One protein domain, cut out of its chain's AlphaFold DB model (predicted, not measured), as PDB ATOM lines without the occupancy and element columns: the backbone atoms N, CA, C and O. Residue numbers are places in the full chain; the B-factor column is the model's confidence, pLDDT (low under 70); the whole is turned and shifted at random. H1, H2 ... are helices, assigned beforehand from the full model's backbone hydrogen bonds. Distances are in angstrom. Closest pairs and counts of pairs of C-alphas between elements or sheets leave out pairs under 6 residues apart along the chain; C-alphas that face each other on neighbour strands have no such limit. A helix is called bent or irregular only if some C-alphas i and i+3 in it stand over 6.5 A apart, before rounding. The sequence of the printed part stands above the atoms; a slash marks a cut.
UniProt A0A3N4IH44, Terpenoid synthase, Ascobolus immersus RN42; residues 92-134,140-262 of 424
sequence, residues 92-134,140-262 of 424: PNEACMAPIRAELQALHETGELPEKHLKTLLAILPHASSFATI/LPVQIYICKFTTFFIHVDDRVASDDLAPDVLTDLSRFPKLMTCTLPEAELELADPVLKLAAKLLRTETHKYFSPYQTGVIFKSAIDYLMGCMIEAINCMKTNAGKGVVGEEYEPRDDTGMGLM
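Overview. This is residues 92 to 134 and 140 to 262 of the 424 residues of the protein "Terpenoid synthase" of Ascobolus immersus RN42 (UniProt A0A3N4IH44). H3 runs through the middle of a helical body: H1 and the bent H2, folded back on each other as a hairpin, pack across its residues 140 to 155, and H4, H6 and H7 make a bundle with it. Beyond the end of H7 a tail, residues 238 to 262, runs on with no named element. The printed part has 166 residues, with seven named helices, H1 to H7 in order, and no named strand: all helix. It is only just compact, close to loose, with a radius of gyration of the C-alphas of 18.1 A, and spans 54 by 34 by 33 A.

Arrangement. H1, residues 94 to 109, and H2, residues 115 to 133, come first. By its hydrogen bonds H2 was assigned as one helix, but it is bent, with C-alphas 123 and 126 7.0 A apart, into H2a, residues 115 to 123, and H2b, residues 126 to 133. With residues 101 to 108 alone H1 touches H2a in a hairpin, closest C-alphas Leu 104 and Leu 118, 6.6 A. The hub H3, residues 140 to 161, touches H2b with residues 143 to 151 alone, closest C-alphas Ser 129 and Cys 147, 5.1 A. H4, residues 169 to 181, is near H5, residues 186 to 190, which touches no helix. H6, residues 194 to 210, touches H3 at a shallow tilt of 30 degrees, opposite ways, closest C-alphas Phe 152 and Ala 199, 6.0 A. H7, residues 213 to 237, touches H4 with residues 224 to 235 alone, closest C-alphas Leu 170 and Met 231, 6.1 A. Every O i to N i+4 pair is within hydrogen-bond range in H2a, H2b, H3, H5 and H7, against 10 of 12 in H1, 6 of 9 in H4 and 9 of 13 in H6.

Along the chain. H1 begins at C-alpha 94 (205.522, 20.974, -30.631). H3 is 30.7 A long and H7 36.2 A, ending at C-alpha 237 (169.624, 16.418, -28.632).

Size, cuts and confidence. Residues 135 to 139 are not printed, a gap of 11.5 A between C-alphas 134 and 140. Of the links printed whole, none is long. The pLDDT is under 70 at residues 163 to 167, 237 to 249, 253 and 256 to 258.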
ATOM      1  N   PRO A  92     201.617  26.664 -29.940       78.81
ATOM      2  CA  PRO A  92     201.378  25.292 -29.510       78.81
ATOM      3  C   PRO A  92     202.681  24.507 -29.339       78.81
ATOM      4  O   PRO A  92     203.583  24.558 -30.180       78.81
ATOM      5  N   ASN A  93     202.785  23.776 -28.231       89.38
ATOM      6  CA  ASN A  93     204.030  23.137 -27.836       89.38
ATOM      7  C   ASN A  93     204.312  21.902 -28.706       89.38
ATOM      8  O   ASN A  93     203.803  20.805 -28.459       89.38
ATOM      9  N   GLU A  94     205.171  22.060 -29.711       94.50
ATOM     10  CA  GLU A  94     205.522  20.974 -30.631       94.50
ATOM     11  C   GLU A  94     206.178  19.779 -29.918       94.50
ATOM     12  O   GLU A  94     205.963  18.641 -30.327       94.50
ATOM     13  N   ALA A  95     206.898  19.987 -28.808       96.56
ATOM     14  CA  ALA A  95     207.455  18.881 -28.021       96.56
ATOM     15  C   ALA A  95     206.363  18.038 -27.335       96.56
ATOM     16  O   ALA A  95     206.567  16.848 -27.092       96.56
ATOM     17  N   CYS A  96     205.202  18.634 -27.051       96.81
ATOM     18  CA  CYS A  96     204.018  17.932 -26.561       96.81
ATOM     19  C   CYS A  96     203.260  17.241 -27.711       96.81
ATOM     20  O   CYS A  96     202.879  16.078 -27.589       96.81
ATOM     21  N   MET A  97     203.088  17.921 -28.851       97.75
ATOM     22  CA  MET A  97     202.289  17.414 -29.976       97.75
ATOM     23  C   MET A  97     202.979  16.329 -30.804       97.75
ATOM     24  O   MET A  97     202.330  15.358 -31.191       97.75
ATOM     25  N   ALA A  98     204.271  16.477 -31.102       98.12
ATOM     26  CA  ALA A  98     205.011  15.577 -31.984       98.12
ATOM     27  C   ALA A  98     204.897  14.084 -31.604       98.12
ATOM     28  O   ALA A  98     204.565  13.290 -32.489       98.12
ATOM     29  N   PRO A  99     205.101  13.665 -30.334       98.31
ATOM     30  CA  PRO A  99     204.964  12.253 -29.968       98.31
ATOM     31  C   PRO A  99     203.530  11.736 -30.131       98.31
ATOM     32  O   PRO A  99     203.336  10.593 -30.535       98.31
ATOM     33  N   ILE A 100     202.522  12.575 -29.870       98.50
ATOM     34  CA  ILE A 100     201.109  12.207 -30.026       98.50
ATOM     35  C   ILE A 100     200.773  12.049 -31.511       98.50
ATOM     36  O   ILE A 100     200.176  11.052 -31.906       98.50
ATOM     37  N   ARG A 101     201.214  12.990 -32.352       98.31
ATOM     38  CA  ARG A 101     201.031  12.940 -33.808       98.31
ATOM     39  C   ARG A 101     201.642  11.672 -34.404       98.31
ATOM     40  O   ARG A 101     200.974  11.001 -35.185       98.31
ATOM     41  N   ALA A 102     202.870  11.335 -34.007       98.50
ATOM     42  CA  ALA A 102     203.558  10.133 -34.467       98.50
ATOM     43  C   ALA A 102     202.818   8.848 -34.055       98.50
ATOM     44  O   ALA A 102     202.666   7.938 -34.863       98.50
ATOM     45  N   GLU A 103     202.309   8.786 -32.823       98.31
ATOM     46  CA  GLU A 103     201.520   7.645 -32.346       98.31
ATOM     47  C   GLU A 103     200.201   7.484 -33.108       98.31
ATOM     48  O   GLU A 103     199.874   6.380 -33.536       98.31
ATOM     49  N   LEU A 104     199.462   8.576 -33.328       98.38
ATOM     50  CA  LEU A 104     198.213   8.543 -34.094       98.38
ATOM     51  C   LEU A 104     198.448   8.127 -35.554       98.38
ATOM     52  O   LEU A 104     197.651   7.375 -36.112       98.38
ATOM     53  N   GLN A 105     199.545   8.583 -36.165       98.44
ATOM     54  CA  GLN A 105     199.944   8.168 -37.512       98.44
ATOM     55  C   GLN A 105     200.291   6.679 -37.563       98.44
ATOM     56  O   GLN A 105     199.779   5.976 -38.430       98.44
ATOM     57  N   ALA A 106     201.068   6.173 -36.603       98.38
ATOM     58  CA  ALA A 106     201.399   4.751 -36.533       98.38
ATOM     59  C   ALA A 106     200.144   3.873 -36.378       98.38
ATOM     60  O   ALA A 106     200.008   2.866 -37.067       98.38
ATOM     61  N   LEU A 107     199.188   4.278 -35.534       97.94
ATOM     62  CA  LEU A 107     197.902   3.580 -35.382       97.94
ATOM     63  C   LEU A 107     197.063   3.605 -36.667       97.94
ATOM     64  O   LEU A 107     196.303   2.677 -36.941       97.94
ATOM     65  N   HIS A 108     197.174   4.667 -37.461       97.94
ATOM     66  CA  HIS A 108     196.515   4.732 -38.759       97.94
ATOM     67  C   HIS A 108     197.162   3.782 -39.773       97.94
ATOM     68  O   HIS A 108     196.455   3.068 -40.481       97.94
ATOM     69  N   GLU A 109     198.494   3.721 -39.801       97.69
ATOM     70  CA  GLU A 109     199.259   2.821 -40.673       97.69
ATOM     71  C   GLU A 109     198.986   1.338 -40.380       97.69
ATOM     72  O   GLU A 109     198.953   0.530 -41.310       97.69
ATOM     73  N   THR A 110     198.739   0.968 -39.116       96.50
ATOM     74  CA  THR A 110     198.353  -0.405 -38.736       96.50
ATOM     75  C   THR A 110     196.877  -0.721 -38.991       96.50
ATOM     76  O   THR A 110     196.476  -1.879 -38.884       96.50
ATOM     77  N   GLY A 111     196.065   0.279 -39.350       93.94
ATOM     78  CA  GLY A 111     194.619   0.144 -39.545       93.94
ATOM     79  C   GLY A 111     193.793   0.204 -38.254       93.94
ATOM     80  O   GLY A 111     192.569   0.119 -38.322       93.94
ATOM     81  N   GLU A 112     194.424   0.394 -37.092       93.12
ATOM     82  CA  GLU A 112     193.745   0.512 -35.792       93.12
ATOM     83  C   GLU A 112     192.972   1.835 -35.644       93.12
ATOM     84  O   GLU A 112     191.996   1.904 -34.893       93.12
ATOM     85  N   LEU A 113     193.386   2.881 -36.369       96.00
ATOM     86  CA  LEU A 113     192.739   4.192 -36.382       96.00
ATOM     87  C   LEU A 113     192.301   4.585 -37.807       96.00
ATOM     88  O   LEU A 113     193.136   4.936 -38.646       96.00
ATOM     89  N   PRO A 114     190.989   4.587 -38.110       95.06
ATOM     90  CA  PRO A 114     190.499   5.016 -39.416       95.06
ATOM     91  C   PRO A 114     190.840   6.483 -39.727       95.06
ATOM     92  O   PRO A 114     190.835   7.337 -38.839       95.06
ATOM     93  N   GLU A 115     191.051   6.798 -41.012       95.69
ATOM     94  CA  GLU A 115     191.489   8.128 -41.481       95.69
ATOM     95  C   GLU A 115     190.581   9.271 -40.993       95.69
ATOM     96  O   GLU A 115     191.062  10.351 -40.649       95.69
ATOM     97  N   LYS A 116     189.263   9.029 -40.921       92.75
ATOM     98  CA  LYS A 116     188.284  10.003 -40.414       92.75
ATOM     99  C   LYS A 116     188.629  10.448 -38.989       92.75
ATOM    100  O   LYS A 116     188.697  11.646 -38.736       92.75
ATOM    101  N   HIS A 117     188.877   9.500 -38.083       93.31
ATOM    102  CA  HIS A 117     189.211   9.810 -36.692       93.31
ATOM    103  C   HIS A 117     190.601  10.435 -36.580       93.31
ATOM    104  O   HIS A 117     190.765  11.389 -35.826       93.31
ATOM    105  N   LEU A 118     191.579   9.975 -37.373       96.75
ATOM    106  CA  LEU A 118     192.905  10.598 -37.421       96.75
ATOM    107  C   LEU A 118     192.804  12.095 -37.746       96.75
ATOM    108  O   LEU A 118     193.366  12.914 -37.022       96.75
ATOM    109  N   LYS A 119     192.068  12.464 -38.804       95.88
ATOM    110  CA  LYS A 119     191.899  13.870 -39.205       95.88
ATOM    111  C   LYS A 119     191.291  14.714 -38.088       95.88
ATOM    112  O   LYS A 119     191.809  15.792 -37.809       95.88
ATOM    113  N   THR A 120     190.243  14.218 -37.431       94.31
ATOM    114  CA  THR A 120     189.603  14.939 -36.321       94.31
ATOM    115  C   THR A 120     190.545  15.094 -35.126       94.31
ATOM    116  O   THR A 120     190.709  16.200 -34.622       94.31
ATOM    117  N   LEU A 121     191.231  14.026 -34.708       96.88
ATOM    118  CA  LEU A 121     192.169  14.084 -33.582       96.88
ATOM    119  C   LEU A 121     193.337  15.045 -33.856       96.88
ATOM    120  O   LEU A 121     193.726  15.801 -32.969       96.88
ATOM    121  N   LEU A 122     193.867  15.068 -35.084       96.62
ATOM    122  CA  LEU A 122     194.925  16.006 -35.473       96.62
ATOM    123  C   LEU A 122     194.452  17.464 -35.508       96.62
ATOM    124  O   LEU A 122     195.257  18.351 -35.233       96.62
ATOM    125  N   ALA A 123     193.179  17.716 -35.820       94.62
ATOM    126  CA  ALA A 123     192.600  19.058 -35.781       94.62
ATOM    127  C   ALA A 123     192.408  19.571 -34.340       94.62
ATOM    128  O   ALA A 123     192.628  20.750 -34.080       94.62
ATOM    129  N   ILE A 124     192.061  18.684 -33.401       94.69
ATOM    130  CA  ILE A 124     191.896  19.006 -31.971       94.69
ATOM    131  C   ILE A 124     193.251  19.210 -31.271       94.69
ATOM    132  O   ILE A 124     193.372  20.017 -30.345       94.69
ATOM    133  N   LEU A 125     194.284  18.482 -31.707       95.75
ATOM    134  CA  LEU A 125     195.572  18.377 -31.018       95.75
ATOM    135  C   LEU A 125     196.226  19.726 -30.633       95.75
ATOM    136  O   LEU A 125     196.694  19.826 -29.498       95.75
ATOM    137  N   PRO A 126     196.256  20.778 -31.480       93.62
ATOM    138  CA  PRO A 126     196.842  22.068 -31.094       93.62
ATOM    139  C   PRO A 126     196.134  22.728 -29.905       93.62
ATOM    140  O   PRO A 126     196.785  23.264 -29.003       93.62
ATOM    141  N   HIS A 127     194.804  22.644 -29.871       91.44
ATOM    142  CA  HIS A 127     193.991  23.187 -28.788       91.44
ATOM    143  C   HIS A 127     194.220  22.410 -27.484       91.44
ATOM    144  O   HIS A 127     194.519  23.011 -26.449       91.44
ATOM    145  N   ALA A 128     194.196  21.075 -27.555       94.88
ATOM    146  CA  ALA A 128     194.474  20.204 -26.414       94.88
ATOM    147  C   ALA A 128     195.921  20.336 -25.899       94.88
ATOM    148  O   ALA A 128     196.169  20.222 -24.701       94.88
ATOM    149  N   SER A 129     196.891  20.586 -26.781       95.62
ATOM    150  CA  SER A 129     198.286  20.829 -26.392       95.62
ATOM    151  C   SER A 129     198.440  22.147 -25.645       95.62
ATOM    152  O   SER A 129     199.091  22.184 -24.602       95.62
ATOM    153  N   SER A 130     197.795  23.209 -26.128       93.88
ATOM    154  CA  SER A 130     197.790  24.508 -25.449       93.88
ATOM    155  C   SER A 130     197.146  24.384 -24.063       93.88
ATOM    156  O   SER A 130     197.731  24.812 -23.069       93.88
ATOM    157  N   PHE A 131     196.027  23.656 -23.965       94.56
ATOM    158  CA  PHE A 131     195.366  23.348 -22.691       94.56
ATOM    159  C   PHE A 131     196.251  22.548 -21.732       94.56
ATOM    160  O   PHE A 131     196.166  22.714 -20.525       94.56
ATOM    161  N   ALA A 132     197.100  21.658 -22.242       96.56
ATOM    162  CA  ALA A 132     197.979  20.851 -21.406       96.56
ATOM    163  C   ALA A 132     199.260  21.579 -20.980       96.56
ATOM    164  O   ALA A 132     199.933  21.123 -20.059       96.56
ATOM    165  N   THR A 133     199.646  22.658 -21.663       95.25
ATOM    166  CA  THR A 133     200.985  23.258 -21.518       95.25
ATOM    167  C   THR A 133     200.976  24.670 -20.954       95.25
ATOM    168  O   THR A 133     201.985  25.078 -20.385       95.25
ATOM    169  N   ILE A 134     199.855  25.386 -21.060       93.38
ATOM    170  CA  ILE A 134     199.696  26.740 -20.511       93.38
ATOM    171  C   ILE A 134     199.206  26.694 -19.053       93.38
ATOM    172  O   ILE A 134     199.890  27.239 -18.190       93.38
ATOM    173  N   LEU A 140     206.838  17.708 -18.929       97.19
ATOM    174  CA  LEU A 140     206.401  17.367 -20.291       97.19
ATOM    175  C   LEU A 140     205.734  15.979 -20.436       97.19
ATOM    176  O   LEU A 140     204.713  15.906 -21.114       97.19
ATOM    177  N   PRO A 141     206.212  14.880 -19.807       97.94
ATOM    178  CA  PRO A 141     205.517  13.589 -19.891       97.94
ATOM    179  C   PRO A 141     204.074  13.626 -19.364       97.94
ATOM    180  O   PRO A 141     203.190  12.995 -19.939       97.94
ATOM    181  N   VAL A 142     203.824  14.409 -18.309       98.12
ATOM    182  CA  VAL A 142     202.480  14.616 -17.755       98.12
ATOM    183  C   VAL A 142     201.669  15.519 -18.687       98.12
ATOM    184  O   VAL A 142     200.518  15.208 -18.968       98.12
ATOM    185  N   GLN A 143     202.270  16.569 -19.260       97.88
ATOM    186  CA  GLN A 143     201.599  17.405 -20.268       97.88
ATOM    187  C   GLN A 143     201.185  16.589 -21.506       97.88
ATOM    188  O   GLN A 143     200.087  16.768 -22.019       97.88
ATOM    189  N   ILE A 144     202.012  15.642 -21.965       98.62
ATOM    190  CA  ILE A 144     201.658  14.714 -23.055       98.62
ATOM    191  C   ILE A 144     200.459  13.842 -22.660       98.62
ATOM    192  O   ILE A 144     199.552  13.657 -23.471       98.62
ATOM    193  N   TYR A 145     200.424  13.326 -21.425       98.62
ATOM    194  CA  TYR A 145     199.268  12.579 -20.922       98.62
ATOM    195  C   TYR A 145     197.997  13.444 -20.926       98.62
ATOM    196  O   TYR A 145     196.983  13.017 -21.480       98.62
ATOM    197  N   ILE A 146     198.061  14.659 -20.367       98.50
ATOM    198  CA  ILE A 146     196.930  15.600 -20.311       98.50
ATOM    199  C   ILE A 146     196.465  15.931 -21.732       98.50
ATOM    200  O   ILE A 146     195.279  15.850 -22.022       98.50
ATOM    201  N   CYS A 147     197.392  16.203 -22.650       98.44
ATOM    202  CA  CYS A 147     197.077  16.504 -24.041       98.44
ATOM    203  C   CYS A 147     196.344  15.344 -24.731       98.44
ATOM    204  O   CYS A 147     195.326  15.575 -25.382       98.44
ATOM    205  N   LYS A 148     196.791  14.091 -24.551       98.50
ATOM    206  CA  LYS A 148     196.076  12.913 -25.073       98.50
ATOM    207  C   LYS A 148     194.686  12.772 -24.465       98.50
ATOM    208  O   LYS A 148     193.725  12.585 -25.205       98.50
ATOM    209  N   PHE A 149     194.592  12.878 -23.138       98.56
ATOM    210  CA  PHE A 149     193.330  12.811 -22.406       98.56
ATOM    211  C   PHE A 149     192.341  13.843 -22.961       98.56
ATOM    212  O   PHE A 149     191.285  13.471 -23.466       98.56
ATOM    213  N   THR A 150     192.730  15.118 -22.990       97.56
ATOM    214  CA  THR A 150     191.915  16.215 -23.515       97.56
ATOM    215  C   THR A 150     191.556  16.005 -24.989       97.56
ATOM    216  O   THR A 150     190.401  16.182 -25.356       97.56
ATOM    217  N   THR A 151     192.492  15.555 -25.835       97.62
ATOM    218  CA  THR A 151     192.222  15.299 -27.264       97.62
ATOM    219  C   THR A 151     191.129  14.244 -27.455       97.62
ATOM    220  O   THR A 151     190.227  14.427 -28.271       97.62
ATOM    221  N   PHE A 152     191.190  13.137 -26.708       97.38
ATOM    222  CA  PHE A 152     190.209  12.060 -26.840       97.38
ATOM    223  C   PHE A 152     188.829  12.458 -26.327       97.38
ATOM    224  O   PHE A 152     187.837  12.106 -26.958       97.38
ATOM    225  N   PHE A 153     188.748  13.192 -25.216       95.81
ATOM    226  CA  PHE A 153     187.456  13.588 -24.660       95.81
ATOM    227  C   PHE A 153     186.809  14.756 -25.414       95.81
ATOM    228  O   PHE A 153     185.602  14.709 -25.612       95.81
ATOM    229  N   ILE A 154     187.582  15.701 -25.966       93.75
ATOM    230  CA  ILE A 154     187.041  16.707 -26.903       93.75
ATOM    231  C   ILE A 154     186.484  16.033 -28.162       93.75
ATOM    232  O   ILE A 154     185.420  16.402 -28.634       93.75
ATOM    233  N   HIS A 155     187.143  14.990 -28.679       92.69
ATOM    234  CA  HIS A 155     186.595  14.248 -29.820       92.69
ATOM    235  C   HIS A 155     185.218  13.637 -29.521       92.69
ATOM    236  O   HIS A 155     184.383  13.533 -30.419       92.69
ATOM    237  N   VAL A 156     184.988  13.197 -28.281       90.06
ATOM    238  CA  VAL A 156     183.679  12.689 -27.858       90.06
ATOM    239  C   VAL A 156     182.666  13.829 -27.761       90.06
ATOM    240  O   VAL A 156     181.565  13.674 -28.286       90.06
ATOM    241  N   ASP A 157     183.053  14.953 -27.156       87.44
ATOM    242  CA  ASP A 157     182.252  16.181 -27.056       87.44
ATOM    243  C   ASP A 157     181.731  16.629 -28.429       87.44
ATOM    244  O   ASP A 157     180.523  16.685 -28.658       87.44
ATOM    245  N   ASP A 158     182.642  16.805 -29.394       87.25
ATOM    246  CA  ASP A 158     182.329  17.250 -30.757       87.25
ATOM    247  C   ASP A 158     181.369  16.278 -31.469       87.25
ATOM    248  O   ASP A 158     180.507  16.682 -32.252       87.25
ATOM    249  N   ARG A 159     181.483  14.969 -31.198       84.94
ATOM    250  CA  ARG A 159     180.560  13.964 -31.753       84.94
ATOM    251  C   ARG A 159     179.162  14.058 -31.151       84.94
ATOM    252  O   ARG A 159     178.193  13.796 -31.865       84.94
ATOM    253  N   VAL A 160     179.054  14.375 -29.864       82.94
ATOM    254  CA  VAL A 160     177.770  14.540 -29.165       82.94
ATOM    255  C   VAL A 160     177.088  15.842 -29.579       82.94
ATOM    256  O   VAL A 160     175.868  15.854 -29.743       82.94
ATOM    257  N   ALA A 161     177.867  16.903 -29.795       75.31
ATOM    258  CA  ALA A 161     177.377  18.215 -30.206       75.31
ATOM    259  C   ALA A 161     176.983  18.296 -31.693       75.31
ATOM    260  O   ALA A 161     176.212  19.173 -32.069       75.31
ATOM    261  N   SER A 162     177.476  17.385 -32.544       73.12
ATOM    262  CA  SER A 162     177.232  17.462 -33.992       73.12
ATOM    263  C   SER A 162     175.744  17.408 -34.383       73.12
ATOM    264  O   SER A 162     174.997  16.539 -33.929       73.12
ATOM    265  N   ASP A 163     175.338  18.299 -35.300       57.97
ATOM    266  CA  ASP A 163     173.973  18.382 -35.860       57.97
ATOM    267  C   ASP A 163     173.494  17.056 -36.484       57.97
ATOM    268  O   ASP A 163     172.313  16.709 -36.424       57.97
ATOM    269  N   ASP A 164     174.429  16.289 -37.048       60.97
ATOM    270  CA  ASP A 164     174.222  14.940 -37.572       60.97
ATOM    271  C   ASP A 164     174.600  13.896 -36.510       60.97
ATOM    272  O   ASP A 164     175.469  13.051 -36.757       60.97
ATOM    273  N   LEU A 165     173.971  13.961 -35.324       64.19
ATOM    274  CA  LEU A 165     174.219  13.013 -34.232       64.19
ATOM    275  C   LEU A 165     174.167  11.591 -34.792       64.19
ATOM    276  O   LEU A 165     173.105  11.089 -35.179       64.19
ATOM    277  N   ALA A 166     175.336  10.955 -34.877       62.88
ATOM    278  CA  ALA A 166     175.420   9.688 -35.571       62.88
ATOM    279  C   ALA A 166     174.544   8.659 -34.825       62.88
ATOM    280  O   ALA A 166     174.558   8.626 -33.588       62.88
ATOM    281  N   PRO A 167     173.765   7.818 -35.537       65.06
ATOM    282  CA  PRO A 167     172.821   6.886 -34.908       65.06
ATOM    283  C   PRO A 167     173.461   5.942 -33.876       65.06
ATOM    284  O   PRO A 167     172.769   5.344 -33.053       65.06
ATOM    285  N   ASP A 168     174.781   5.789 -33.934       77.69
ATOM    286  CA  ASP A 168     175.595   4.921 -33.101       77.69
ATOM    287  C   ASP A 168     176.192   5.598 -31.856       77.69
ATOM    288  O   ASP A 168     176.606   4.861 -30.963       77.69
ATOM    289  N   VAL A 169     176.168   6.934 -31.711       83.12
ATOM    290  CA  VAL A 169     176.831   7.653 -30.594       83.12
ATOM    291  C   VAL A 169     176.405   7.113 -29.230       83.12
ATOM    292  O   VAL A 169     177.253   6.796 -28.399       83.12
ATOM    293  N   LEU A 170     175.102   6.922 -28.997       85.12
ATOM    294  CA  LEU A 170     174.628   6.337 -27.735       85.12
ATOM    295  C   LEU A 170     175.132   4.908 -27.529       85.12
ATOM    296  O   LEU A 170     175.455   4.511 -26.408       85.12
ATOM    297  N   THR A 171     175.199   4.128 -28.607       86.88
ATOM    298  CA  THR A 171     175.678   2.749 -28.537       86.88
ATOM    299  C   THR A 171     177.166   2.734 -28.184       86.88
ATOM    300  O   THR A 171     177.569   1.975 -27.303       86.88
ATOM    301  N   ASP A 172     177.966   3.609 -28.789       88.00
ATOM    302  CA  ASP A 172     179.397   3.755 -28.516       88.00
ATOM    303  C   ASP A 172     179.658   4.196 -27.073       88.00
ATOM    304  O   ASP A 172     180.399   3.522 -26.349       88.00
ATOM    305  N   LEU A 173     178.979   5.250 -26.612       89.69
ATOM    306  CA  LEU A 173     179.095   5.737 -25.235       89.69
ATOM    307  C   LEU A 173     178.707   4.656 -24.213       89.69
ATOM    308  O   LEU A 173     179.404   4.460 -23.214       89.69
ATOM    309  N   SER A 174     177.654   3.877 -24.492       86.88
ATOM    310  CA  SER A 174     177.203   2.793 -23.605       86.88
ATOM    311  C   SER A 174     178.209   1.639 -23.466       86.88
ATOM    312  O   SER A 174     178.145   0.873 -22.499       86.88
ATOM    313  N   ARG A 175     179.161   1.500 -24.402       88.88
ATOM    314  CA  ARG A 175     180.212   0.469 -24.351       88.88
ATOM    315  C   ARG A 175     181.390   0.863 -23.470       88.88
ATOM    316  O   ARG A 175     182.088  -0.029 -22.984       88.88
ATOM    317  N   PHE A 176     181.613   2.152 -23.222       89.50
ATOM    318  CA  PHE A 176     182.789   2.595 -22.476       89.50
ATOM    319  C   PHE A 176     182.907   2.009 -21.058       89.50
ATOM    320  O   PHE A 176     183.992   1.533 -20.713       89.50
ATOM    321  N   PRO A 177     181.834   1.910 -20.244       88.06
ATOM    322  CA  PRO A 177     181.926   1.248 -18.942       88.06
ATOM    323  C   PRO A 177     182.444  -0.193 -19.039       88.06
ATOM    324  O   PRO A 177     183.205  -0.639 -18.178       88.06
ATOM    325  N   LYS A 178     182.097  -0.919 -20.112       88.19
ATOM    326  CA  LYS A 178     182.614  -2.272 -20.351       88.19
ATOM    327  C   LYS A 178     184.094  -2.262 -20.737       88.19
ATOM    328  O   LYS A 178     184.832  -3.104 -20.238       88.19
ATOM    329  N   LEU A 179     184.541  -1.300 -21.552       90.81
ATOM    330  CA  LEU A 179     185.966  -1.124 -21.890       90.81
ATOM    331  C   LEU A 179     186.832  -0.878 -20.641       90.81
ATOM    332  O   LEU A 179     187.988  -1.308 -20.586       90.81
ATOM    333  N   MET A 180     186.265  -0.208 -19.635       90.12
ATOM    334  CA  MET A 180     186.948   0.103 -18.378       90.12
ATOM    335  C   MET A 180     186.964  -1.054 -17.375       90.12
ATOM    336  O   MET A 180     187.904  -1.161 -16.589       90.12
ATOM    337  N   THR A 181     185.947  -1.919 -17.384       85.19
ATOM    338  CA  THR A 181     185.725  -2.920 -16.320       85.19
ATOM    339  C   THR A 181     185.951  -4.364 -16.753       85.19
ATOM    340  O   THR A 181     186.104  -5.240 -15.902       85.19
ATOM    341  N   CYS A 182     185.976  -4.643 -18.055       82.62
ATOM    342  CA  CYS A 182     186.055  -5.997 -18.583       82.62
ATOM    343  C   CYS A 182     187.124  -6.122 -19.668       82.62
ATOM    344  O   CYS A 182     187.431  -5.183 -20.403       82.62
ATOM    345  N   THR A 183     187.644  -7.337 -19.819       82.81
ATOM    346  CA  THR A 183     188.244  -7.754 -21.086       82.81
ATOM    347  C   THR A 183     187.098  -8.136 -22.012       82.81
ATOM    348  O   THR A 183     186.419  -9.133 -21.768       82.81
ATOM    349  N   LEU A 184     186.839  -7.316 -23.028       84.00
ATOM    350  CA  LEU A 184     185.796  -7.606 -24.007       84.00
ATOM    351  C   LEU A 184     186.252  -8.716 -24.969       84.00
ATOM    352  O   LEU A 184     187.438  -8.774 -25.300       84.00
ATOM    353  N   PRO A 185     185.337  -9.586 -25.439       88.62
ATOM    354  CA  PRO A 185     185.616 -10.469 -26.566       88.62
ATOM    355  C   PRO A 185     186.016  -9.667 -27.810       88.62
ATOM    356  O   PRO A 185     185.489  -8.577 -28.024       88.62
ATOM    357  N   GLU A 186     186.865 -10.242 -28.668       87.31
ATOM    358  CA  GLU A 186     187.363  -9.591 -29.895       87.31
ATOM    359  C   GLU A 186     186.229  -8.985 -30.734       87.31
ATOM    360  O   GLU A 186     186.265  -7.819 -31.099       87.31
ATOM    361  N   ALA A 187     185.147  -9.743 -30.940       88.00
ATOM    362  CA  ALA A 187     183.995  -9.286 -31.711       88.00
ATOM    363  C   ALA A 187     183.284  -8.057 -31.106       88.00
ATOM    364  O   ALA A 187     182.723  -7.259 -31.848       88.00
ATOM    365  N   GLU A 188     183.284  -7.886 -29.778       85.62
ATOM    366  CA  GLU A 188     182.733  -6.680 -29.136       85.62
ATOM    367  C   GLU A 188     183.720  -5.507 -29.185       85.62
ATOM    368  O   GLU A 188     183.293  -4.357 -29.288       85.62
ATOM    369  N   LEU A 189     185.027  -5.785 -29.132       86.62
ATOM    370  CA  LEU A 189     186.085  -4.779 -29.226       86.62
ATOM    371  C   LEU A 189     186.201  -4.188 -30.642       86.62
ATOM    372  O   LEU A 189     186.434  -2.986 -30.796       86.62
ATOM    373  N   GLU A 190     185.981  -5.005 -31.669       87.25
ATOM    374  CA  GLU A 190     185.903  -4.571 -33.070       87.25
ATOM    375  C   GLU A 190     184.743  -3.593 -33.310       87.25
ATOM    376  O   GLU A 190     184.858  -2.675 -34.115       87.25
ATOM    377  N   LEU A 191     183.643  -3.739 -32.564       87.31
ATOM    378  CA  LEU A 191     182.479  -2.848 -32.637       87.31
ATOM    379  C   LEU A 191     182.610  -1.583 -31.780       87.31
ATOM    380  O   LEU A 191     181.717  -0.737 -31.815       87.31
ATOM    381  N   ALA A 192     183.647  -1.475 -30.950       89.19
ATOM    382  CA  ALA A 192     183.846  -0.310 -30.103       89.19
ATOM    383  C   ALA A 192     184.509   0.824 -30.888       89.19
ATOM    384  O   ALA A 192     185.459   0.596 -31.643       89.19
ATOM    385  N   ASP A 193     184.047   2.050 -30.640       91.50
ATOM    386  CA  ASP A 193     184.628   3.251 -31.227       91.50
ATOM    387  C   ASP A 193     186.162   3.292 -31.033       91.50
ATOM    388  O   ASP A 193     186.646   3.111 -29.906       91.50
ATOM    389  N   PRO A 194     186.948   3.525 -32.104       93.44
ATOM    390  CA  PRO A 194     188.405   3.550 -32.025       93.44
ATOM    391  C   PRO A 194     188.955   4.554 -31.008       93.44
ATOM    392  O   PRO A 194     189.919   4.243 -30.310       93.44
ATOM    393  N   VAL A 195     188.344   5.733 -30.871       95.31
ATOM    394  CA  VAL A 195     188.836   6.774 -29.957       95.31
ATOM    395  C   VAL A 195     188.484   6.443 -28.509       95.31
ATOM    396  O   VAL A 195     189.344   6.569 -27.638       95.31
ATOM    397  N   LEU A 196     187.289   5.910 -28.238       94.38
ATOM    398  CA  LEU A 196     186.930   5.394 -26.913       94.38
ATOM    399  C   LEU A 196     187.829   4.225 -26.486       94.38
ATOM    400  O   LEU A 196     188.178   4.128 -25.305       94.38
ATOM    401  N   LYS A 197     188.270   3.372 -27.424       94.56
ATOM    402  CA  LYS A 197     189.294   2.347 -27.151       94.56
ATOM    403  C   LYS A 197     190.626   2.974 -26.740       94.56
ATOM    404  O   LYS A 197     191.222   2.527 -25.756       94.56
ATOM    405  N   LEU A 198     191.085   4.009 -27.448       96.25
ATOM    406  CA  LEU A 198     192.318   4.728 -27.104       96.25
ATOM    407  C   LEU A 198     192.211   5.434 -25.746       96.25
ATOM    408  O   LEU A 198     193.132   5.319 -24.938       96.25
ATOM    409  N   ALA A 199     191.080   6.077 -25.453       96.81
ATOM    410  CA  ALA A 199     190.813   6.708 -24.162       96.81
ATOM    411  C   ALA A 199     190.826   5.684 -23.017       96.81
ATOM    412  O   ALA A 199     191.524   5.873 -22.020       96.81
ATOM    413  N   ALA A 200     190.127   4.556 -23.177       95.88
ATOM    414  CA  ALA A 200     190.118   3.487 -22.182       95.88
ATOM    415  C   ALA A 200     191.517   2.882 -21.974       95.88
ATOM    416  O   ALA A 200     191.917   2.617 -20.838       95.88
ATOM    417  N   LYS A 201     192.291   2.696 -23.053       95.31
ATOM    418  CA  LYS A 201     193.682   2.226 -22.982       95.31
ATOM    419  C   LYS A 201     194.558   3.218 -22.218       95.31
ATOM    420  O   LYS A 201     195.197   2.805 -21.255       95.31
ATOM    421  N   LEU A 202     194.531   4.505 -22.579       97.50
ATOM    422  CA  LEU A 202     195.264   5.574 -21.887       97.50
ATOM    423  C   LEU A 202     194.964   5.560 -20.385       97.50
ATOM    424  O   LEU A 202     195.882   5.538 -19.562       97.50
ATOM    425  N   LEU A 203     193.678   5.512 -20.031       97.25
ATOM    426  CA  LEU A 203     193.251   5.491 -18.639       97.25
ATOM    427  C   LEU A 203     193.819   4.275 -17.907       97.25
ATOM    428  O   LEU A 203     194.512   4.424 -16.897       97.25
ATOM    429  N   ARG A 204     193.591   3.075 -18.440       94.94
ATOM    430  CA  ARG A 204     193.957   1.818 -17.777       94.94
ATOM    431  C   ARG A 204     195.464   1.583 -17.695       94.94
ATOM    432  O   ARG A 204     195.917   1.004 -16.708       94.94
ATOM    433  N   THR A 205     196.235   1.991 -18.702       95.06
ATOM    434  CA  THR A 205     197.660   1.632 -18.792       95.06
ATOM    435  C   THR A 205     198.612   2.754 -18.415       95.06
ATOM    436  O   THR A 205     199.723   2.447 -17.996       95.06
ATOM    437  N   GLU A 206     198.214   4.025 -18.525       97.06
ATOM    438  CA  GLU A 206     199.142   5.151 -18.340       97.06
ATOM    439  C   GLU A 206     198.874   5.978 -17.080       97.06
ATOM    440  O   GLU A 206     199.825   6.455 -16.471       97.06
ATOM    441  N   THR A 207     197.621   6.125 -16.637       97.31
ATOM    442  CA  THR A 207     197.260   7.051 -15.536       97.31
ATOM    443  C   THR A 207     198.044   6.796 -14.251       97.31
ATOM    444  O   THR A 207     198.653   7.707 -13.696       97.31
ATOM    445  N   HIS A 208     198.114   5.534 -13.824       95.19
ATOM    446  CA  HIS A 208     198.795   5.130 -12.590       95.19
ATOM    447  C   HIS A 208     200.321   5.336 -12.624       95.19
ATOM    448  O   HIS A 208     200.981   5.189 -11.599       95.19
ATOM    449  N   LYS A 209     200.903   5.634 -13.796       96.12
ATOM    450  CA  LYS A 209     202.331   5.965 -13.923       96.12
ATOM    451  C   LYS A 209     202.624   7.409 -13.519       96.12
ATOM    452  O   LYS A 209     203.762   7.713 -13.173       96.12
ATOM    453  N   TYR A 210     201.623   8.285 -13.589       96.19
ATOM    454  CA  TYR A 210     201.770   9.722 -13.344       96.19
ATOM    455  C   TYR A 210     201.025  10.196 -12.102       96.19
ATOM    456  O   TYR A 210     201.409  11.211 -11.531       96.19
ATOM    457  N   PHE A 211     199.991   9.474 -11.677       95.12
ATOM    458  CA  PHE A 211     199.094   9.885 -10.604       95.12
ATOM    459  C   PHE A 211     198.985   8.807  -9.540       95.12
ATOM    460  O   PHE A 211     199.131   7.612  -9.810       95.12
ATOM    461  N   SER A 212     198.707   9.243  -8.320       92.44
ATOM    462  CA  SER A 212     198.579   8.342  -7.188       92.44
ATOM    463  C   SER A 212     197.366   7.411  -7.311       92.44
ATOM    464  O   SER A 212     196.492   7.641  -8.156       92.44
ATOM    465  N   PRO A 213     197.255   6.351  -6.489       92.31
ATOM    466  CA  PRO A 213     196.070   5.498  -6.477       92.31
ATOM    467  C   PRO A 213     194.760   6.269  -6.268       92.31
ATOM    468  O   PRO A 213     193.781   5.996  -6.969       92.31
ATOM    469  N   TYR A 214     194.737   7.250  -5.356       91.56
ATOM    470  CA  TYR A 214     193.551   8.080  -5.127       91.56
ATOM    471  C   TYR A 214     193.189   8.891  -6.377       91.56
ATOM    472  O   TYR A 214     192.062   8.812  -6.869       91.56
ATOM    473  N   GLN A 215     194.159   9.611  -6.940       93.19
ATOM    474  CA  GLN A 215     193.953  10.449  -8.124       93.19
ATOM    475  C   GLN A 215     193.594   9.632  -9.363       93.19
ATOM    476  O   GLN A 215     192.714  10.021 -10.123       93.19
ATOM    477  N   THR A 216     194.217   8.468  -9.546       94.88
ATOM    478  CA  THR A 216     193.871   7.526 -10.617       94.88
ATOM    479  C   THR A 216     192.399   7.127 -10.517       94.88
ATOM    480  O   THR A 216     191.688   7.145 -11.521       94.88
ATOM    481  N   GLY A 217     191.915   6.833  -9.304       94.94
ATOM    482  CA  GLY A 217     190.500   6.562  -9.054       94.94
ATOM    483  C   GLY A 217     189.592   7.746  -9.398       94.94
ATOM    484  O   GLY A 217     188.562   7.550 -10.044       94.94
ATOM    485  N   VAL A 218     189.990   8.966  -9.029       95.44
ATOM    486  CA  VAL A 218     189.263  10.207  -9.359       95.44
ATOM    487  C   VAL A 218     189.181  10.425 -10.871       95.44
ATOM    488  O   VAL A 218     188.092  10.644 -11.396       95.44
ATOM    489  N   ILE A 219     190.298  10.290 -11.590       97.19
ATOM    490  CA  ILE A 219     190.354  10.451 -13.050       97.19
ATOM    491  C   ILE A 219     189.459   9.409 -13.737       97.19
ATOM    492  O   ILE A 219     188.716   9.745 -14.657       97.19
ATOM    493  N   PHE A 220     189.465   8.154 -13.270       95.69
ATOM    494  CA  PHE A 220     188.605   7.100 -13.823       95.69
ATOM    495  C   PHE A 220     187.127   7.390 -13.582       95.69
ATOM    496  O   PHE A 220     186.323   7.302 -14.509       95.69
ATOM    497  N   LYS A 221     186.777   7.735 -12.338       95.56
ATOM    498  CA  LYS A 221     185.414   8.098 -11.944       95.56
ATOM    499  C   LYS A 221     184.911   9.259 -12.801       95.56
ATOM    500  O   LYS A 221     183.856   9.133 -13.414       95.56
ATOM    501  N   SER A 222     185.683  10.336 -12.897       96.25
ATOM    502  CA  SER A 222     185.303  11.535 -13.642       96.25
ATOM    503  C   SER A 222     185.172  11.272 -15.148       96.25
ATOM    504  O   SER A 222     184.203  11.722 -15.750       96.25
ATOM    505  N   ALA A 223     186.046  10.453 -15.750       95.44
ATOM    506  CA  ALA A 223     185.906  10.030 -17.148       95.44
ATOM    507  C   ALA A 223     184.612   9.236 -17.410       95.44
ATOM    508  O   ALA A 223     183.942   9.444 -18.423       95.44
ATOM    509  N   ILE A 224     184.236   8.333 -16.498       93.12
ATOM    510  CA  ILE A 224     182.973   7.585 -16.594       93.12
ATOM    511  C   ILE A 224     181.778   8.529 -16.410       93.12
ATOM    512  O   ILE A 224     180.828   8.462 -17.192       93.12
ATOM    513  N   ASP A 225     181.828   9.416 -15.413       93.69
ATOM    514  CA  ASP A 225     180.781  10.409 -15.157       93.69
ATOM    515  C   ASP A 225     180.561  11.333 -16.360       93.69
ATOM    516  O   ASP A 225     179.405  11.596 -16.700       93.69
ATOM    517  N   TYR A 226     181.636  11.750 -17.032       94.75
ATOM    518  CA  TYR A 226     181.586  12.552 -18.253       94.75
ATOM    519  C   TYR A 226     180.893  11.843 -19.395       94.75
ATOM    520  O   TYR A 226     179.945  12.380 -19.955       94.75
ATOM    521  N   LEU A 227     181.265  10.601 -19.683       92.50
ATOM    522  CA  LEU A 227     180.622   9.855 -20.763       92.50
ATOM    523  C   LEU A 227     179.155   9.547 -20.454       92.50
ATOM    524  O   LEU A 227     178.325   9.499 -21.360       92.50
ATOM    525  N   MET A 228     178.801   9.393 -19.175       89.69
ATOM    526  CA  MET A 228     177.400   9.356 -18.752       89.69
ATOM    527  C   MET A 228     176.687  10.697 -18.953       89.69
ATOM    528  O   MET A 228     175.520  10.696 -19.337       89.69
ATOM    529  N   GLY A 229     177.367  11.819 -18.721       90.12
ATOM    530  CA  GLY A 229     176.891  13.160 -19.062       90.12
ATOM    531  C   GLY A 229     176.645  13.321 -20.563       90.12
ATOM    532  O   GLY A 229     175.531  13.648 -20.956       90.12
ATOM    533  N   CYS A 230     177.624  12.953 -21.392       89.44
ATOM    534  CA  CYS A 230     177.523  12.914 -22.851       89.44
ATOM    535  C   CYS A 230     176.335  12.074 -23.336       89.44
ATOM    536  O   CYS A 230     175.666  12.441 -24.294       89.44
ATOM    537  N   MET A 231     176.034  10.947 -22.675       88.12
ATOM    538  CA  MET A 231     174.838  10.158 -22.996       88.12
ATOM    539  C   MET A 231     173.552  10.937 -22.718       88.12
ATOM    540  O   MET A 231     172.621  10.867 -23.517       88.12
ATOM    541  N   ILE A 232     173.486  11.674 -21.605       85.94
ATOM    542  CA  ILE A 232     172.335  12.526 -21.281       85.94
ATOM    543  C   ILE A 232     172.208  13.645 -22.320       85.94
ATOM    544  O   ILE A 232     171.120  13.844 -22.847       85.94
ATOM    545  N   GLU A 233     173.298  14.330 -22.664       82.69
ATOM    546  CA  GLU A 233     173.297  15.395 -23.678       82.69
ATOM    547  C   GLU A 233     172.897  14.875 -25.062       82.69
ATOM    548  O   GLU A 233     171.998  15.433 -25.685       82.69
ATOM    549  N   ALA A 234     173.443  13.736 -25.494       82.31
ATOM    550  CA  ALA A 234     173.034  13.073 -26.728       82.31
ATOM    551  C   ALA A 234     171.534  12.725 -26.731       82.31
ATOM    552  O   ALA A 234     170.857  12.945 -27.734       82.31
ATOM    553  N   ILE A 235     170.986  12.222 -25.615       79.38
ATOM    554  CA  ILE A 235     169.538  11.981 -25.467       79.38
ATOM    555  C   ILE A 235     168.753  13.300 -25.524       79.38
ATOM    556  O   ILE A 235     167.671  13.334 -26.108       79.38
ATOM    557  N   ASN A 236     169.279  14.388 -24.962       72.38
ATOM    558  CA  ASN A 236     168.632  15.704 -24.982       72.38
ATOM    559  C   ASN A 236     168.568  16.294 -26.396       72.38
ATOM    560  O   ASN A 236     167.572  16.939 -26.735       72.38
ATOM    561  N   CYS A 237     169.590  16.043 -27.218       66.81
ATOM    562  CA  CYS A 237     169.624  16.418 -28.632       66.81
ATOM    563  C   CYS A 237     168.610  15.626 -29.473       66.81
ATOM    564  O   CYS A 237     168.172  16.098 -30.526       66.81
ATOM    565  N   MET A 238     168.176  14.445 -29.012       65.94
ATOM    566  CA  MET A 238     167.102  13.710 -29.675       65.94
ATOM    567  C   MET A 238     165.787  14.474 -29.526       65.94
ATOM    568  O   MET A 238     165.302  14.737 -28.427       65.94
ATOM    569  N   LYS A 239     165.176  14.822 -30.658       58.69
ATOM    570  CA  LYS A 239     163.850  15.438 -30.688       58.69
ATOM    571  C   LYS A 239     162.786  14.351 -30.683       58.69
ATOM    572  O   LYS A 239     162.862  13.377 -31.428       58.69
ATOM    573  N   THR A 240     161.745  14.541 -29.879       54.81
ATOM    574  CA  THR A 240     160.511  13.757 -30.029       54.81
ATOM    575  C   THR A 240     159.887  14.006 -31.411       54.81
ATOM    576  O   THR A 240     160.158  15.024 -32.047       54.81
ATOM    577  N   ASN A 241     158.961  13.145 -31.856       51.38
ATOM    578  CA  ASN A 241     158.194  13.351 -33.101       51.38
ATOM    579  C   ASN A 241     157.440  14.702 -33.154       51.38
ATOM    580  O   ASN A 241     157.004  15.125 -34.219       51.38
ATOM    581  N   ALA A 242     157.275  15.375 -32.008       56.03
ATOM    582  CA  ALA A 242     156.668  16.697 -31.875       56.03
ATOM    583  C   ALA A 242     157.693  17.853 -31.851       56.03
ATOM    584  O   ALA A 242     157.319  18.989 -31.569       56.03
ATOM    585  N   GLY A 243     158.981  17.581 -32.094       54.81
ATOM    586  CA  GLY A 243     160.055  18.578 -32.133       54.81
ATOM    587  C   GLY A 243     160.540  19.082 -30.769       54.81
ATOM    588  O   GLY A 243     161.408  19.949 -30.738       54.81
ATOM    589  N   LYS A 244     160.011  18.555 -29.655       52.38
ATOM    590  CA  LYS A 244     160.425  18.928 -28.289       52.38
ATOM    591  C   LYS A 244     161.663  18.152 -27.848       52.38
ATOM    592  O   LYS A 244     161.747  16.957 -28.159       52.38
ATOM    593  N   GLY A 245     162.557  18.815 -27.110       55.94
ATOM    594  CA  GLY A 245     163.678  18.162 -26.428       55.94
ATOM    595  C   GLY A 245     163.167  17.169 -25.381       55.94
ATOM    596  O   GLY A 245     162.105  17.373 -24.791       55.94
ATOM    597  N   VAL A 246     163.876  16.055 -25.197       52.72
ATOM    598  CA  VAL A 246     163.373  14.911 -24.411       52.72
ATOM    599  C   VAL A 246     163.470  15.124 -22.895       52.72
ATOM    600  O   VAL A 246     162.685  14.532 -22.158       52.72
ATOM    601  N   VAL A 247     164.369  15.983 -22.402       59.59
ATOM    602  CA  VAL A 247     164.595  16.152 -20.956       59.59
ATOM    603  C   VAL A 247     164.445  17.611 -20.536       59.59
ATOM    604  O   VAL A 247     164.939  18.525 -21.188       59.59
ATOM    605  N   GLY A 248     163.760  17.831 -19.414       59.19
ATOM    606  CA  GLY A 248     163.710  19.122 -18.725       59.19
ATOM    607  C   GLY A 248     162.557  20.038 -19.138       59.19
ATOM    608  O   GLY A 248     161.856  20.517 -18.253       59.19
ATOM    609  N   GLU A 249     162.285  20.225 -20.436       65.50
ATOM    610  CA  GLU A 249     161.301  21.227 -20.913       65.50
ATOM    611  C   GLU A 249     159.874  21.013 -20.374       65.50
ATOM    612  O   GLU A 249     159.126  21.966 -20.161       65.50
ATOM    613  N   GLU A 250     159.469  19.766 -20.126       71.50
ATOM    614  CA  GLU A 250     158.160  19.470 -19.529       71.50
ATOM    615  C   GLU A 250     158.107  19.680 -18.007       71.50
ATOM    616  O   GLU A 250     157.014  19.796 -17.439       71.50
ATOM    617  N   TYR A 251     159.272  19.711 -17.353       71.25
ATOM    618  CA  TYR A 251     159.425  19.839 -15.905       71.25
ATOM    619  C   TYR A 251     159.632  21.290 -15.473       71.25
ATOM    620  O   TYR A 251     159.176  21.640 -14.391       71.25
ATOM    621  N   GLU A 252     160.244  22.142 -16.305       71.19
ATOM    622  CA  GLU A 252     160.478  23.558 -15.964       71.19
ATOM    623  C   GLU A 252     159.194  24.296 -15.547       71.19
ATOM    624  O   GLU A 252     159.215  24.931 -14.494       71.19
ATOM    625  N   PRO A 253     158.043  24.174 -16.249       69.88
ATOM    626  CA  PRO A 253     156.813  24.849 -15.823       69.88
ATOM    627  C   PRO A 253     156.210  24.270 -14.533       69.88
ATOM    628  O   PRO A 253     155.255  24.833 -14.006       69.88
ATOM    629  N   ARG A 254     156.708  23.116 -14.068       74.94
ATOM    630  CA  ARG A 254     156.244  22.396 -12.871       74.94
ATOM    631  C   ARG A 254     157.197  22.553 -11.682       74.94
ATOM    632  O   ARG A 254     156.894  22.041 -10.609       74.94
ATOM    633  N   ASP A 255     158.334  23.229 -11.848       73.88
ATOM    634  CA  ASP A 255     159.283  23.529 -10.766       73.88
ATOM    635  C   ASP A 255     158.874  24.810 -10.010       73.88
ATOM    636  O   ASP A 255     159.681  25.697  -9.748       73.88
ATOM    637  N   ASP A 256     157.589  24.919  -9.659       67.00
ATOM    638  CA  ASP A 256     156.995  26.050  -8.930       67.00
ATOM    639  C   ASP A 256     157.125  25.916  -7.399       67.00
ATOM    640  O   ASP A 256     156.681  26.771  -6.633       67.00
ATOM    641  N   THR A 257     157.781  24.849  -6.939       65.19
ATOM    642  CA  THR A 257     157.879  24.466  -5.521       65.19
ATOM    643  C   THR A 257     158.804  25.359  -4.686       65.19
ATOM    644  O   THR A 257     158.930  25.158  -3.476       65.19
ATOM    645  N   GLY A 258     159.510  26.308  -5.313       67.31
ATOM    646  CA  GLY A 258     160.549  27.125  -4.674       67.31
ATOM    647  C   GLY A 258     161.824  26.351  -4.302       67.31
ATOM    648  O   GLY A 258     162.752  26.931  -3.744       67.31
ATOM    649  N   MET A 259     161.901  25.048  -4.608       74.12
ATOM    650  CA  MET A 259     163.069  24.204  -4.314       74.12
ATOM    651  C   MET A 259     164.181  24.292  -5.369       74.12
ATOM    652  O   MET A 259     165.277  23.768  -5.118       74.12
ATOM    653  N   GLY A 260     163.896  24.905  -6.526       77.62
ATOM    654  CA  GLY A 260     164.821  25.078  -7.648       77.62
ATOM    655  C   GLY A 260     165.384  23.751  -8.153       77.62
ATOM    656  O   GLY A 260     166.604  23.600  -8.263       77.62
ATOM    657  N   LEU A 261     164.529  22.750  -8.378       82.19
ATOM    658  CA  LEU A 261     164.967  21.410  -8.775       82.19
ATOM    659  C   LEU A 261     165.650  21.416 -10.145       82.19
ATOM    660  O   LEU A 261     166.661  20.735 -10.318       82.19
ATOM    661  N   MET A 262     165.170  22.228 -11.086       79.94
ATOM    662  CA  MET A 262     165.778  22.356 -12.411       79.94
ATOM    663  C   MET A 262     167.112  23.101 -12.366       79.94
ATOM    664  O   MET A 262     168.036  22.747 -13.096       79.94
TER     665      MET A 262